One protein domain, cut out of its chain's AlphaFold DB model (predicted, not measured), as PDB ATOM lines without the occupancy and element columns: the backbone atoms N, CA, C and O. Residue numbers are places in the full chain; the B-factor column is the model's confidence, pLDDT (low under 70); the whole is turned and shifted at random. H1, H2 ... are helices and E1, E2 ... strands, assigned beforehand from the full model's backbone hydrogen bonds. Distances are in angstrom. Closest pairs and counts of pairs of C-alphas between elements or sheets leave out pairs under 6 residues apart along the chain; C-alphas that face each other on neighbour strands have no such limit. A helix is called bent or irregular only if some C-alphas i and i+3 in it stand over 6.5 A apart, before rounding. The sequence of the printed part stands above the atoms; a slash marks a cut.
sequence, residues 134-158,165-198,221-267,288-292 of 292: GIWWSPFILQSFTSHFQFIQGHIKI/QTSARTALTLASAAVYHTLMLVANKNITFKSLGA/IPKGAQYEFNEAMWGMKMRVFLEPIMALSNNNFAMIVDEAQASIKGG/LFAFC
ATOM      1  N   GLY A 134      16.163  -4.561  29.800       45.38
ATOM      2  CA  GLY A 134      16.877  -5.420  28.845       45.38
ATOM      3  C   GLY A 134      17.363  -4.685  27.585       45.38
ATOM      4  O   GLY A 134      18.526  -4.813  27.214       45.38
ATOM      5  N   ILE A 135      16.521  -3.846  26.970       43.06
ATOM      6  CA  ILE A 135      16.880  -3.112  25.742       43.06
ATOM      7  C   ILE A 135      18.049  -2.148  25.976       43.06
ATOM      8  O   ILE A 135      18.983  -2.125  25.178       43.06
ATOM      9  N   TRP A 136      18.036  -1.385  27.073       47.00
ATOM     10  CA  TRP A 136      19.142  -0.477  27.406       47.00
ATOM     11  C   TRP A 136      20.408  -1.228  27.813       47.00
ATOM     12  O   TRP A 136      21.502  -0.744  27.563       47.00
ATOM     13  N   TRP A 137      20.265  -2.426  28.376       48.00
ATOM     14  CA  TRP A 137      21.381  -3.288  28.757       48.00
ATOM     15  C   TRP A 137      21.931  -4.111  27.593       48.00
ATOM     16  O   TRP A 137      22.933  -4.802  27.765       48.00
ATOM     17  N   SER A 138      21.326  -4.016  26.403       57.69
ATOM     18  CA  SER A 138      21.934  -4.544  25.191       57.69
ATOM     19  C   SER A 138      23.312  -3.898  25.022       57.69
ATOM     20  O   SER A 138      23.385  -2.676  24.829       57.69
ATOM     21  N   PRO A 139      24.405  -4.688  25.038       56.38
ATOM     22  CA  PRO A 139      25.757  -4.169  24.854       56.38
ATOM     23  C   PRO A 139      25.871  -3.313  23.591       56.38
ATOM     24  O   PRO A 139      26.606  -2.335  23.571       56.38
ATOM     25  N   PHE A 140      25.069  -3.622  22.568       58.53
ATOM     26  CA  PHE A 140      25.002  -2.873  21.323       58.53
ATOM     27  C   PHE A 140      24.444  -1.449  21.484       58.53
ATOM     28  O   PHE A 140      25.015  -0.503  20.933       58.53
ATOM     29  N   ILE A 141      23.340  -1.269  22.223       63.09
ATOM     30  CA  ILE A 141      22.761   0.067  22.446       63.09
ATOM     31  C   ILE A 141      23.713   0.899  23.290       63.09
ATOM     32  O   ILE A 141      23.974   2.054  22.960       63.09
ATOM     33  N   LEU A 142      24.286   0.290  24.322       62.97
ATOM     34  CA  LEU A 142      25.225   0.950  25.215       62.97
ATOM     35  C   LEU A 142      26.533   1.319  24.503       62.97
ATOM     36  O   LEU A 142      27.028   2.431  24.678       62.97
ATOM     37  N   GLN A 143      27.056   0.447  23.638       64.25
ATOM     38  CA  GLN A 143      28.234   0.714  22.811       64.25
ATOM     39  C   GLN A 143      27.957   1.803  21.773       64.25
ATOM     40  O   GLN A 143      28.770   2.712  21.616       64.25
ATOM     41  N   SER A 144      26.808   1.754  21.095       63.56
ATOM     42  CA  SER A 144      26.419   2.764  20.104       63.56
ATOM     43  C   SER A 144      26.231   4.129  20.754       63.56
ATOM     44  O   SER A 144      26.761   5.128  20.264       63.56
ATOM     45  N   PHE A 145      25.544   4.151  21.899       66.06
ATOM     46  CA  PHE A 145      25.352   5.336  22.722       66.06
ATOM     47  C   PHE A 145      26.695   5.895  23.192       66.06
ATOM     48  O   PHE A 145      26.962   7.074  22.997       66.06
ATOM     49  N   THR A 146      27.567   5.049  23.742       58.62
ATOM     50  CA  THR A 146      28.886   5.451  24.249       58.62
ATOM     51  C   THR A 146      29.778   5.984  23.139       58.62
ATOM     52  O   THR A 146      30.387   7.036  23.303       58.62
ATOM     53  N   SER A 147      29.833   5.296  21.996       62.59
ATOM     54  CA  SER A 147      30.642   5.704  20.848       62.59
ATOM     55  C   SER A 147      30.178   7.053  20.297       62.59
ATOM     56  O   SER A 147      31.004   7.938  20.080       62.59
ATOM     57  N   HIS A 148      28.863   7.258  20.160       63.38
ATOM     58  CA  HIS A 148      28.314   8.546  19.730       63.38
ATOM     59  C   HIS A 148      28.519   9.636  20.787       63.38
ATOM     60  O   HIS A 148      28.930  10.741  20.448       63.38
ATOM     61  N   PHE A 149      28.286   9.337  22.066       59.19
ATOM     62  CA  PHE A 149      28.466  10.288  23.158       59.19
ATOM     63  C   PHE A 149      29.923  10.749  23.270       59.19
ATOM     64  O   PHE A 149      30.173  11.947  23.339       59.19
ATOM     65  N   GLN A 150      30.890   9.828  23.207       57.91
ATOM     66  CA  GLN A 150      32.320  10.155  23.218       57.91
ATOM     67  C   GLN A 150      32.750  10.925  21.968       57.91
ATOM     68  O   GLN A 150      33.529  11.871  22.076       57.91
ATOM     69  N   PHE A 151      32.221  10.562  20.795       59.88
ATOM     70  CA  PHE A 151      32.469  11.299  19.558       59.88
ATOM     71  C   PHE A 151      32.000  12.758  19.672       59.88
ATOM     72  O   PHE A 151      32.751  13.668  19.336       59.88
ATOM     73  N   ILE A 152      30.807  12.989  20.229       54.72
ATOM     74  CA  ILE A 152      30.252  14.333  20.449       54.72
ATOM     75  C   ILE A 152      31.001  15.078  21.571       54.72
ATOM     76  O   ILE A 152      31.195  16.287  21.490       54.72
ATOM     77  N   GLN A 153      31.444  14.376  22.619       47.72
ATOM     78  CA  GLN A 153      32.167  14.975  23.746       47.72
ATOM     79  C   GLN A 153      33.592  15.411  23.361       47.72
ATOM     80  O   GLN A 153      34.092  16.400  23.894       47.72
ATOM     81  N   GLY A 154      34.244  14.684  22.447       46.69
ATOM     82  CA  GLY A 154      35.596  14.985  21.966       46.69
ATOM     83  C   GLY A 154      35.642  15.893  20.735       46.69
ATOM     84  O   GLY A 154      36.656  16.548  20.500       46.69
ATOM     85  N   HIS A 155      34.564  15.956  19.953       44.47
ATOM     86  CA  HIS A 155      34.522  16.715  18.713       44.47
ATOM     87  C   HIS A 155      33.214  17.501  18.572       44.47
ATOM     88  O   HIS A 155      32.125  16.943  18.555       44.47
ATOM     89  N   ILE A 156      33.399  18.798  18.297       44.53
ATOM     90  CA  ILE A 156      32.443  19.785  17.770       44.53
ATOM     91  C   ILE A 156      31.869  20.729  18.841       44.53
ATOM     92  O   ILE A 156      30.905  20.441  19.544       44.53
ATOM     93  N   LYS A 157      32.399  21.963  18.842       41.62
ATOM     94  CA  LYS A 157      31.579  23.152  19.111       41.62
ATOM     95  C   LYS A 157      30.460  23.148  18.070       41.62
ATOM     96  O   LYS A 157      30.706  23.536  16.931       41.62
ATOM     97  N   ILE A 158      29.270  22.661  18.419       47.50
ATOM     98  CA  ILE A 158      28.082  22.823  17.572       47.50
ATOM     99  C   ILE A 158      27.764  24.322  17.634       47.50
ATOM    100  O   ILE A 158      27.400  24.791  18.714       47.50
ATOM    101  N   GLN A 165      26.036  24.085  29.435       52.09
ATOM    102  CA  GLN A 165      25.044  23.165  29.992       52.09
ATOM    103  C   GLN A 165      24.048  22.608  28.957       52.09
ATOM    104  O   GLN A 165      23.443  21.555  29.192       52.09
ATOM    105  N   THR A 166      23.886  23.268  27.803       61.06
ATOM    106  CA  THR A 166      23.076  22.726  26.697       61.06
ATOM    107  C   THR A 166      23.820  21.634  25.936       61.06
ATOM    108  O   THR A 166      23.169  20.757  25.372       61.06
ATOM    109  N   SER A 167      25.155  21.600  25.995       77.94
ATOM    110  CA  SER A 167      25.963  20.616  25.264       77.94
ATOM    111  C   SER A 167      25.668  19.167  25.682       77.94
ATOM    112  O   SER A 167      25.321  18.347  24.835       77.94
ATOM    113  N   ALA A 168      25.694  18.851  26.984       83.44
ATOM    114  CA  ALA A 168      25.515  17.483  27.479       83.44
ATOM    115  C   ALA A 168      24.076  16.968  27.304       83.44
ATOM    116  O   ALA A 168      23.861  15.827  26.895       83.44
ATOM    117  N   ARG A 169      23.074  17.816  27.568       88.19
ATOM    118  CA  ARG A 169      21.660  17.481  27.325       88.19
ATOM    119  C   ARG A 169      21.370  17.297  25.838       88.19
ATOM    120  O   ARG A 169      20.628  16.387  25.465       88.19
ATOM    121  N   THR A 170      21.990  18.106  24.982       86.44
ATOM    122  CA  THR A 170      21.858  17.939  23.530       86.44
ATOM    123  C   THR A 170      22.573  16.686  23.045       86.44
ATOM    124  O   THR A 170      22.018  15.967  22.221       86.44
ATOM    125  N   ALA A 171      23.738  16.352  23.603       85.00
ATOM    126  CA  ALA A 171      24.420  15.094  23.316       85.00
ATOM    127  C   ALA A 171      23.551  13.885  23.706       85.00
ATOM    128  O   ALA A 171      23.365  12.984  22.890       85.00
ATOM    129  N   LEU A 172      22.937  13.899  24.898       86.81
ATOM    130  CA  LEU A 172      21.988  12.860  25.323       86.81
ATOM    131  C   LEU A 172      20.778  12.773  24.379       86.81
ATOM    132  O   LEU A 172      20.337  11.678  24.028       86.81
ATOM    133  N   THR A 173      20.258  13.919  23.938       89.88
ATOM    134  CA  THR A 173      19.147  13.997  22.977       89.88
ATOM    135  C   THR A 173      19.527  13.380  21.636       89.88
ATOM    136  O   THR A 173      18.780  12.567  21.092       89.88
ATOM    137  N   LEU A 174      20.696  13.743  21.107       86.25
ATOM    138  CA  LEU A 174      21.194  13.252  19.829       86.25
ATOM    139  C   LEU A 174      21.455  11.744  19.887       86.25
ATOM    140  O   LEU A 174      21.042  11.016  18.988       86.25
ATOM    141  N   ALA A 175      22.055  11.263  20.976       84.81
ATOM    142  CA  ALA A 175      22.268   9.841  21.202       84.81
ATOM    143  C   ALA A 175      20.937   9.074  21.329       84.81
ATOM    144  O   ALA A 175      20.784   8.011  20.731       84.81
ATOM    145  N   SER A 176      19.937   9.636  22.016       87.38
ATOM    146  CA  SER A 176      18.589   9.048  22.103       87.38
ATOM    147  C   SER A 176      17.909   8.964  20.733       87.38
ATOM    148  O   SER A 176      17.336   7.930  20.385       87.38
ATOM    149  N   ALA A 177      18.012  10.025  19.925       86.62
ATOM    150  CA  ALA A 177      17.493  10.045  18.560       86.62
ATOM    151  C   ALA A 177      18.193   9.007  17.668       86.62
ATOM    152  O   ALA A 177      17.520   8.317  16.901       86.62
ATOM    153  N   ALA A 178      19.512   8.849  17.814       84.31
ATOM    154  CA  ALA A 178      20.288   7.847  17.094       84.31
ATOM    155  C   ALA A 178      19.871   6.422  17.469       84.31
ATOM    156  O   ALA A 178      19.538   5.641  16.580       84.31
ATOM    157  N   VAL A 179      19.789   6.106  18.766       86.25
ATOM    158  CA  VAL A 179      19.330   4.793  19.251       86.25
ATOM    159  C   VAL A 179      17.922   4.484  18.743       86.25
ATOM    160  O   VAL A 179      17.684   3.398  18.215       86.25
ATOM    161  N   TYR A 180      16.999   5.445  18.836       88.12
ATOM    162  CA  TYR A 180      15.646   5.296  18.304       88.12
ATOM    163  C   TYR A 180      15.651   4.986  16.800       88.12
ATOM    164  O   TYR A 180      14.953   4.074  16.352       88.12
ATOM    165  N   HIS A 181      16.452   5.715  16.018       84.50
ATOM    166  CA  HIS A 181      16.580   5.480  14.582       84.50
ATOM    167  C   HIS A 181      17.139   4.095  14.273       84.50
ATOM    168  O   HIS A 181      16.581   3.392  13.431       84.50
ATOM    169  N   THR A 182      18.196   3.680  14.968       84.19
ATOM    170  CA  THR A 182      18.782   2.351  14.801       84.19
ATOM    171  C   THR A 182      17.765   1.262  15.122       84.19
ATOM    172  O   THR A 182      17.592   0.350  14.318       84.19
ATOM    173  N   LEU A 183      17.031   1.379  16.233       86.12
ATOM    174  CA  LEU A 183      15.980   0.427  16.599       86.12
ATOM    175  C   LEU A 183      14.870   0.352  15.548       86.12
ATOM    176  O   LEU A 183      14.442  -0.738  15.181       86.12
ATOM    177  N   MET A 184      14.441   1.493  15.011       87.44
ATOM    178  CA  MET A 184      13.457   1.530  13.931       87.44
ATOM    179  C   MET A 184      13.983   0.848  12.657       87.44
ATOM    180  O   MET A 184      13.239   0.133  11.987       87.44
ATOM    181  N   LEU A 185      15.263   1.033  12.316       85.81
ATOM    182  CA  LEU A 185      15.886   0.343  11.184       85.81
ATOM    183  C   LEU A 185      15.981  -1.173  11.423       85.81
ATOM    184  O   LEU A 185      15.766  -1.950  10.497       85.81
ATOM    185  N   VAL A 186      16.232  -1.616  12.653       84.38
ATOM    186  CA  VAL A 186      16.197  -3.048  12.994       84.38
ATOM    187  C   VAL A 186      14.790  -3.615  12.859       84.38
ATOM    188  O   VAL A 186      14.602  -4.621  12.176       84.38
ATOM    189  N   ALA A 187      13.793  -2.951  13.449       86.75
ATOM    190  CA  ALA A 187      12.398  -3.390  13.410       86.75
ATOM    191  C   ALA A 187      11.873  -3.506  11.969       86.75
ATOM    192  O   ALA A 187      11.189  -4.465  11.617       86.75
ATOM    193  N   ASN A 188      12.284  -2.582  11.098       87.31
ATOM    194  CA  ASN A 188      11.931  -2.597   9.679       87.31
ATOM    195  C   ASN A 188      12.758  -3.593   8.843       87.31
ATOM    196  O   ASN A 188      12.626  -3.599   7.621       87.31
ATOM    197  N   LYS A 189      13.616  -4.420   9.463       88.00
ATOM    198  CA  LYS A 189      14.537  -5.366   8.791       88.00
ATOM    199  C   LYS A 189      15.482  -4.685   7.796       88.00
ATOM    200  O   LYS A 189      15.996  -5.301   6.865       88.00
ATOM    201  N   ASN A 190      15.716  -3.401   8.029       85.06
ATOM    202  CA  ASN A 190      16.525  -2.507   7.221       85.06
ATOM    203  C   ASN A 190      18.008  -2.577   7.617       85.06
ATOM    204  O   ASN A 190      18.888  -2.351   6.788       85.06
ATOM    205  N   ILE A 191      18.277  -2.914   8.879       85.62
ATOM    206  CA  ILE A 191      19.593  -3.277   9.407       85.62
ATOM    207  C   ILE A 191      19.428  -4.593  10.163       85.62
ATOM    208  O   ILE A 191      18.440  -4.792  10.868       85.62
ATOM    209  N   THR A 192      20.397  -5.490  10.031       85.38
ATOM    210  CA  THR A 192      20.491  -6.695  10.866       85.38
ATOM    211  C   THR A 192      21.831  -6.703  11.575       85.38
ATOM    212  O   THR A 192      22.819  -6.240  11.017       85.38
ATOM    213  N   PHE A 193      21.884  -7.222  12.796       83.62
ATOM    214  CA  PHE A 193      23.137  -7.372  13.527       83.62
ATOM    215  C   PHE A 193      23.563  -8.826  13.490       83.62
ATOM    216  O   PHE A 193      22.794  -9.715  13.860       83.62
ATOM    217  N   LYS A 194      24.783  -9.070  13.018       84.12
ATOM    218  CA  LYS A 194      25.396 -10.392  13.073       84.12
ATOM    219  C   LYS A 194      26.409 -10.379  14.201       84.12
ATOM    220  O   LYS A 194      27.267  -9.504  14.255       84.12
ATOM    221  N   SER A 195      26.289 -11.337  15.112       81.75
ATOM    222  CA  SER A 195      27.362 -11.585  16.062       81.75
ATOM    223  C   SER A 195      28.539 -12.137  15.267       81.75
ATOM    224  O   SER A 195      28.402 -13.161  14.592       81.75
ATOM    225  N   LEU A 196      29.686 -11.466  15.342       75.88
ATOM    226  CA  LEU A 196      30.971 -12.092  15.061       75.88
ATOM    227  C   LEU A 196      31.242 -13.032  16.233       75.88
ATOM    228  O   LEU A 196      32.013 -12.726  17.139       75.88
ATOM    229  N   GLY A 197      30.538 -14.166  16.254       65.25
ATOM    230  CA  GLY A 197      30.916 -15.265  17.126       65.25
ATOM    231  C   GLY A 197      32.370 -15.583  16.815       65.25
ATOM    232  O   GLY A 197      32.710 -15.650  15.632       65.25
ATOM    233  N   ALA A 198      33.208 -15.702  17.850       56.66
ATOM    234  CA  ALA A 198      34.609 -16.089  17.743       56.66
ATOM    235  C   ALA A 198      34.693 -17.291  16.802       56.66
ATOM    236  O   ALA A 198      34.352 -18.414  17.176       56.66
ATOM    237  N   ILE A 221      24.040  -4.063   6.509       84.62
ATOM    238  CA  ILE A 221      23.155  -3.163   5.765       84.62
ATOM    239  C   ILE A 221      22.982  -3.744   4.354       84.62
ATOM    240  O   ILE A 221      23.987  -3.971   3.673       84.62
ATOM    241  N   PRO A 222      21.750  -4.006   3.880       80.62
ATOM    242  CA  PRO A 222      21.531  -4.514   2.533       80.62
ATOM    243  C   PRO A 222      22.079  -3.529   1.489       80.62
ATOM    244  O   PRO A 222      21.825  -2.323   1.537       80.62
ATOM    245  N   LYS A 223      22.853  -4.054   0.532       80.50
ATOM    246  CA  LYS A 223      23.445  -3.273  -0.565       80.50
ATOM    247  C   LYS A 223      22.344  -2.522  -1.320       80.50
ATOM    248  O   LYS A 223      21.399  -3.135  -1.803       80.50
ATOM    249  N   GLY A 224      22.496  -1.206  -1.446       77.62
ATOM    250  CA  GLY A 224      21.548  -0.340  -2.156       77.62
ATOM    251  C   GLY A 224      20.561   0.407  -1.255       77.62
ATOM    252  O   GLY A 224      19.926   1.343  -1.730       77.62
ATOM    253  N   ALA A 225      20.477   0.077   0.037       71.31
ATOM    254  CA  ALA A 225      19.748   0.897   0.995       71.31
ATOM    255  C   ALA A 225      20.642   2.051   1.476       71.31
ATOM    256  O   ALA A 225      21.502   1.875   2.338       71.31
ATOM    257  N   GLN A 226      20.460   3.237   0.900       69.81
ATOM    258  CA  GLN A 226      20.966   4.465   1.506       69.81
ATOM    259  C   GLN A 226      19.904   4.970   2.480       69.81
ATOM    260  O   GLN A 226      18.848   5.446   2.070       69.81
ATOM    261  N   TYR A 227      20.162   4.835   3.780       69.88
ATOM    262  CA  TYR A 227      19.347   5.508   4.784       69.88
ATOM    263  C   TYR A 227      19.800   6.961   4.836       69.88
ATOM    264  O   TYR A 227      20.831   7.280   5.426       69.88
ATOM    265  N   GLU A 228      19.065   7.830   4.143       60.22
ATOM    266  CA  GLU A 228      19.361   9.256   4.141       60.22
ATOM    267  C   GLU A 228      19.157   9.833   5.542       60.22
ATOM    268  O   GLU A 228      18.045   9.916   6.071       60.22
ATOM    269  N   PHE A 229      20.265  10.269   6.132       63.97
ATOM    270  CA  PHE A 229      20.277  11.162   7.276       63.97
ATOM    271  C   PHE A 229      19.794  12.535   6.805       63.97
ATOM    272  O   PHE A 229      20.597  13.387   6.433       63.97
ATOM    273  N   ASN A 230      18.477  12.739   6.765       75.50
ATOM    274  CA  ASN A 230      17.904  14.033   6.414       75.50
ATOM    275  C   ASN A 230      17.448  14.812   7.660       75.50
ATOM    276  O   ASN A 230      17.011  14.249   8.669       75.50
ATOM    277  N   GLU A 231      17.562  16.136   7.574       70.75
ATOM    278  CA  GLU A 231      17.213  17.061   8.654       70.75
ATOM    279  C   GLU A 231      15.732  16.958   9.044       70.75
ATOM    280  O   GLU A 231      15.388  17.063  10.219       70.75
ATOM    281  N   ALA A 232      14.847  16.687   8.081       76.25
ATOM    282  CA  ALA A 232      13.416  16.553   8.336       76.25
ATOM    283  C   ALA A 232      13.110  15.406   9.316       76.25
ATOM    284  O   ALA A 232      12.295  15.555  10.229       76.25
ATOM    285  N   MET A 233      13.795  14.275   9.156       73.44
ATOM    286  CA  MET A 233      13.612  13.075   9.962       73.44
ATOM    287  C   MET A 233      14.266  13.227  11.341       73.44
ATOM    288  O   MET A 233      13.604  13.044  12.368       73.44
ATOM    289  N   TRP A 234      15.534  13.644  11.376       79.25
ATOM    290  CA  TRP A 234      16.284  13.808  12.624       79.25
ATOM    291  C   TRP A 234      15.791  14.992  13.448       79.25
ATOM    292  O   TRP A 234      15.602  14.864  14.656       79.25
ATOM    293  N   GLY A 235      15.500  16.124  12.811       81.81
ATOM    294  CA  GLY A 235      15.061  17.344  13.482       81.81
ATOM    295  C   GLY A 235      13.702  17.197  14.166       81.81
ATOM    296  O   GLY A 235      13.463  17.823  15.200       81.81
ATOM    297  N   MET A 236      12.804  16.357  13.639       85.00
ATOM    298  CA  MET A 236      11.533  16.057  14.308       85.00
ATOM    299  C   MET A 236      11.745  15.157  15.530       85.00
ATOM    300  O   MET A 236      11.209  15.445  16.599       85.00
ATOM    301  N   LYS A 237      12.559  14.100  15.411       84.50
ATOM    302  CA  LYS A 237      12.830  13.182  16.533       84.50
ATOM    303  C   LYS A 237      13.658  13.834  17.632       84.50
ATOM    304  O   LYS A 237      13.325  13.682  18.802       84.50
ATOM    305  N   MET A 238      14.665  14.620  17.268       87.06
ATOM    306  CA  MET A 238      15.432  15.410  18.225       87.06
ATOM    307  C   MET A 238      14.527  16.329  19.034       87.06
ATOM    308  O   MET A 238      14.656  16.342  20.247       87.06
ATOM    309  N   ARG A 239      13.573  17.037  18.415       89.06
ATOM    310  CA  ARG A 239      12.631  17.899  19.154       89.06
ATOM    311  C   ARG A 239      11.791  17.123  20.171       89.06
ATOM    312  O   ARG A 239      11.647  17.584  21.299       89.06
ATOM    313  N   VAL A 240      11.313  15.933  19.800       92.06
ATOM    314  CA  VAL A 240      10.532  15.053  20.691       92.06
ATOM    315  C   VAL A 240      11.337  14.610  21.916       92.06
ATOM    316  O   VAL A 240      10.775  14.513  23.002       92.06
ATOM    317  N   PHE A 241      12.639  14.353  21.768       91.62
ATOM    318  CA  PHE A 241      13.498  13.964  22.893       91.62
ATOM    319  C   PHE A 241      14.070  15.161  23.660       91.62
ATOM    320  O   PHE A 241      14.269  15.070  24.870       91.62
ATOM    321  N   LEU A 242      14.310  16.286  22.986       91.00
ATOM    322  CA  LEU A 242      14.948  17.457  23.576       91.00
ATOM    323  C   LEU A 242      14.086  18.051  24.684       91.00
ATOM    324  O   LEU A 242      14.597  18.343  25.758       91.00
ATOM    325  N   GLU A 243      12.784  18.207  24.443       92.00
ATOM    326  CA  GLU A 243      11.854  18.798  25.410       92.00
ATOM    327  C   GLU A 243      11.849  18.063  26.769       92.00
ATOM    328  O   GLU A 243      12.140  18.706  27.784       92.00
ATOM    329  N   PRO A 244      11.623  16.735  26.845       93.00
ATOM    330  CA  PRO A 244      11.660  16.021  28.118       93.00
ATOM    331  C   PRO A 244      13.058  15.989  28.749       93.00
ATOM    332  O   PRO A 244      13.158  16.064  29.971       93.00
ATOM    333  N   ILE A 245      14.137  15.923  27.958       92.44
ATOM    334  CA  ILE A 245      15.515  15.939  28.485       92.44
ATOM    335  C   ILE A 245      15.862  17.306  29.091       92.44
ATOM    336  O   ILE A 245      16.506  17.382  30.140       92.44
ATOM    337  N   MET A 246      15.416  18.393  28.463       90.75
ATOM    338  CA  MET A 246      15.579  19.753  28.980       90.75
ATOM    339  C   MET A 246      14.723  20.001  30.224       90.75
ATOM    340  O   MET A 246      15.140  20.758  31.099       90.75
ATOM    341  N   ALA A 247      13.578  19.324  30.349       94.44
ATOM    342  CA  ALA A 247      12.733  19.371  31.541       94.44
ATOM    343  C   ALA A 247      13.310  18.594  32.745       94.44
ATOM    344  O   ALA A 247      12.800  18.726  33.861       94.44
ATOM    345  N   LEU A 248      14.367  17.788  32.562       92.25
ATOM    346  CA  LEU A 248      15.015  17.085  33.668       92.25
ATOM    347  C   LEU A 248      15.728  18.062  34.605       92.25
ATOM    348  O   LEU A 248      16.557  18.877  34.184       92.25
ATOM    349  N   SER A 249      15.494  17.890  35.908       95.25
ATOM    350  CA  SER A 249      16.295  18.554  36.934       95.25
ATOM    351  C   SER A 249      17.774  18.173  36.792       95.25
ATOM    352  O   SER A 249      18.109  17.074  36.343       95.25
ATOM    353  N   ASN A 250      18.679  19.069  37.196       92.94
ATOM    354  CA  ASN A 250      20.122  18.802  37.142       92.94
ATOM    355  C   ASN A 250      20.503  17.532  37.919       92.94
ATOM    356  O   ASN A 250      21.352  16.781  37.457       92.94
ATOM    357  N   ASN A 251      19.831  17.257  39.044       94.12
ATOM    358  CA  ASN A 251      20.046  16.039  39.827       94.12
ATOM    359  C   ASN A 251      19.652  14.771  39.052       94.12
ATOM    360  O   ASN A 251      20.418  13.815  39.003       94.12
ATOM    361  N   ASN A 252      18.488  14.771  38.392       92.88
ATOM    362  CA  ASN A 252      18.051  13.627  37.587       92.88
ATOM    363  C   ASN A 252      18.959  13.405  36.378       92.88
ATOM    364  O   ASN A 252      19.276  12.267  36.046       92.88
ATOM    365  N   PHE A 253      19.391  14.489  35.735       90.31
ATOM    366  CA  PHE A 253      20.323  14.406  34.618       90.31
ATOM    367  C   PHE A 253      21.689  13.853  35.056       90.31
ATOM    368  O   PHE A 253      22.217  12.968  34.390       90.31
ATOM    369  N   ALA A 254      22.228  14.317  36.188       89.12
ATOM    370  CA  ALA A 254      23.482  13.805  36.740       89.12
ATOM    371  C   ALA A 254      23.406  12.297  37.026       89.12
ATOM    372  O   ALA A 254      24.280  11.566  36.580       89.12
ATOM    373  N   MET A 255      22.315  11.817  37.642       88.44
ATOM    374  CA  MET A 255      22.116  10.380  37.884       88.44
ATOM    375  C   MET A 255      22.160   9.545  36.592       88.44
ATOM    376  O   MET A 255      22.791   8.494  36.572       88.44
ATOM    377  N   ILE A 256      21.536  10.021  35.506       86.38
ATOM    378  CA  ILE A 256      21.561   9.332  34.200       86.38
ATOM    379  C   ILE A 256      22.985   9.282  33.634       86.38
ATOM    380  O   ILE A 256      23.415   8.252  33.113       86.38
ATOM    381  N   VAL A 257      23.722  10.393  33.721       85.44
ATOM    382  CA  VAL A 257      25.109  10.464  33.240       85.44
ATOM    383  C   VAL A 257      26.012   9.537  34.055       85.44
ATOM    384  O   VAL A 257      26.816   8.814  33.467       85.44
ATOM    385  N   ASP A 258      25.858   9.512  35.377       84.31
ATOM    386  CA  ASP A 258      26.640   8.654  36.268       84.31
ATOM    387  C   ASP A 258      26.370   7.166  36.001       84.31
ATOM    388  O   ASP A 258      27.313   6.380  35.905       84.31
ATOM    389  N   GLU A 259      25.108   6.776  35.795       81.88
ATOM    390  CA  GLU A 259      24.723   5.401  35.439       81.88
ATOM    391  C   GLU A 259      25.302   4.975  34.078       81.88
ATOM    392  O   GLU A 259      25.882   3.888  33.942       81.88
ATOM    393  N   ALA A 260      25.228   5.856  33.074       80.44
ATOM    394  CA  ALA A 260      25.824   5.609  31.763       80.44
ATOM    395  C   ALA A 260      27.353   5.453  31.858       80.44
ATOM    396  O   ALA A 260      27.925   4.520  31.291       80.44
ATOM    397  N   GLN A 261      28.027   6.315  32.626       79.06
ATOM    398  CA  GLN A 261      29.473   6.219  32.845       79.06
ATOM    399  C   GLN A 261      29.875   4.965  33.623       79.06
ATOM    400  O   GLN A 261      30.903   4.359  33.305       79.06
ATOM    401  N   ALA A 262      29.098   4.575  34.633       79.12
ATOM    402  CA  ALA A 262      29.338   3.362  35.406       79.12
ATOM    403  C   ALA A 262      29.278   2.120  34.509       79.12
ATOM    404  O   ALA A 262      30.123   1.234  34.627       79.12
ATOM    405  N   SER A 263      28.351   2.103  33.554       72.62
ATOM    406  CA  SER A 263      28.221   1.002  32.603       72.62
ATOM    407  C   SER A 263      29.424   0.878  31.658       72.62
ATOM    408  O   SER A 263      29.824  -0.228  31.310       72.62
ATOM    409  N   ILE A 264      30.055   1.999  31.295       71.25
ATOM    410  CA  ILE A 264      31.276   2.016  30.469       71.25
ATOM    411  C   ILE A 264      32.498   1.578  31.285       71.25
ATOM    412  O   ILE A 264      33.347   0.826  30.808       71.25
ATOM    413  N   LYS A 265      32.603   2.053  32.531       77.50
ATOM    414  CA  LYS A 265      33.723   1.737  33.434       77.50
ATOM    415  C   LYS A 265      33.641   0.309  33.995       77.50
ATOM    416  O   LYS A 265      34.653  -0.226  34.441       77.50
ATOM    417  N   GLY A 266      32.464  -0.312  33.947       59.12
ATOM    418  CA  GLY A 266      32.131  -1.596  34.567       59.12
ATOM    419  C   GLY A 266      32.777  -2.849  33.970       59.12
ATOM    420  O   GLY A 266      32.521  -3.938  34.471       59.12
ATOM    421  N   GLY A 267      33.663  -2.738  32.976       53.81
ATOM    422  CA  GLY A 267      34.322  -3.891  32.346       53.81
ATOM    423  C   GLY A 267      35.257  -4.721  33.241       53.81
ATOM    424  O   GLY A 267      35.850  -5.676  32.744       53.81
ATOM    425  N   LEU A 288      14.807 -11.053  23.486       42.81
ATOM    426  CA  LEU A 288      14.900  -9.608  23.708       42.81
ATOM    427  C   LEU A 288      14.797  -8.771  22.418       42.81
ATOM    428  O   LEU A 288      14.529  -7.570  22.474       42.81
ATOM    429  N   PHE A 289      14.991  -9.405  21.258       39.44
ATOM    430  CA  PHE A 289      14.838  -8.792  19.935       39.44
ATOM    431  C   PHE A 289      13.679  -9.388  19.121       39.44
ATOM    432  O   PHE A 289      13.522  -9.035  17.948       39.44
ATOM    433  N   ALA A 290      12.858 -10.262  19.710       41.00
ATOM    434  CA  ALA A 290      11.642 -10.764  19.081       41.00
ATOM    435  C   ALA A 290      10.541  -9.691  19.149       41.00
ATOM    436  O   ALA A 290       9.596  -9.759  19.929       41.00
ATOM    437  N   PHE A 291      10.673  -8.649  18.331       33.41
ATOM    438  CA  PHE A 291       9.590  -7.696  18.112       33.41
ATOM    439  C   PHE A 291       8.550  -8.355  17.193       33.41
ATOM    440  O   PHE A 291       8.847  -8.632  16.029       33.41
ATOM    441  N   CYS A 292       7.363  -8.650  17.732       29.73
ATOM    442  CA  CYS A 292       6.170  -8.978  16.944       29.73
ATOM    443  C   CYS A 292       5.620  -7.732  16.243       29.73
ATOM    444  O   CYS A 292       5.546  -6.672  16.907       29.73
TER     445      CYS A 292
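AT A GLANCE: This is residues 134 to 158, 165 to 198, 221 to 267 and 288 to 292 of the 292 residues of an uncharacterized protein of Paxillus rubicundulus Ve08.2h10 (UniProt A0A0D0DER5). One long helix, H3, runs through the middle, with H2 and H4 packed slantwise on opposite sides of it; H5 lies at a third side, more loosely placed. Short H1 comes just before H2, and the strand E1 leads away from the last residues of H3. The printed part has 111 residues, with five named helices and one named strand in the order H1, H2, H3, E1, H4, H5, and its class is mostly helix. It is compact, with a radius of gyration of the C-alphas of 15.2 A, and spans 41 by 37 by 31 A.

IN THESE COORDINATES: Find C-alpha 165 at (25.044, 23.165, 29.992); from there H3, the longest helix, runs 33.8 A to residue 187. H3 is neither bent nor irregular, but only just: C-alphas 165 and 168 are 6.2 A apart. Look next at E1, residues 192 to 196, 12.5 A long. Before H3 come H1, residues 134 to 137, 5.0 A, and H2, residues 139 to 154, 21.7 A, whose C-alpha 139 is at (25.757, -4.169, 24.854). After E1 come H4, residues 231 to 246, 20.6 A, with a kink of 29 degrees near residue 240, and H5, residues 250 to 265, 22.1 A, ending at (33.723, 1.737, 33.434).

HOW THE PARTS SIT: Start at H3, whose residues 171 to 179 alone touch H2; the closest C-alphas, of Phe 145 and Ala 175, are 5.7 A apart. These two run opposite ways at 35.3 degrees, only just a steep tilt. With residues 169 to 177 alone H3 touches H4, opposite ways at a steep tilt of 55 degrees; look at the closest C-alphas, of Thr 173 and Leu 242, 5.5 A apart. H3 and H5 are near each other, with 8 pairs of C-alphas within 10 A. H2 and H5 are close but not clearly touching, the closest C-alphas, of Thr 146 and Ile 264, being 7.5 A apart. H1 and H2 are close but not clearly touching, at 6.6 A between the closest C-alphas, of Trp 136 and Leu 142. E1 pairs with no named strand and is apart from H2 and H5, for instance. In H2 and H5 every O i to N i+4 pair is within hydrogen-bond range; in H3 18 of 19 are, in H4 10 of 12, and H1 is too short for such a pair.

THE WHOLE: The farthest C-alphas, of Gly 224 and Asn 251, are 45.1 A apart. Three cuts break the printed part: C-alphas 158 and 165 are 12.8 A apart, 198 and 221 are 21.0 A apart, and 267 and 288 are 22.0 A apart. The links H1 to H2, H3 to E1 and H4 to H5 are tight. The mean pLDDT of the printed part is 73.8, and 40 residues are under 70, among them 134 to 158 and 288 to 292.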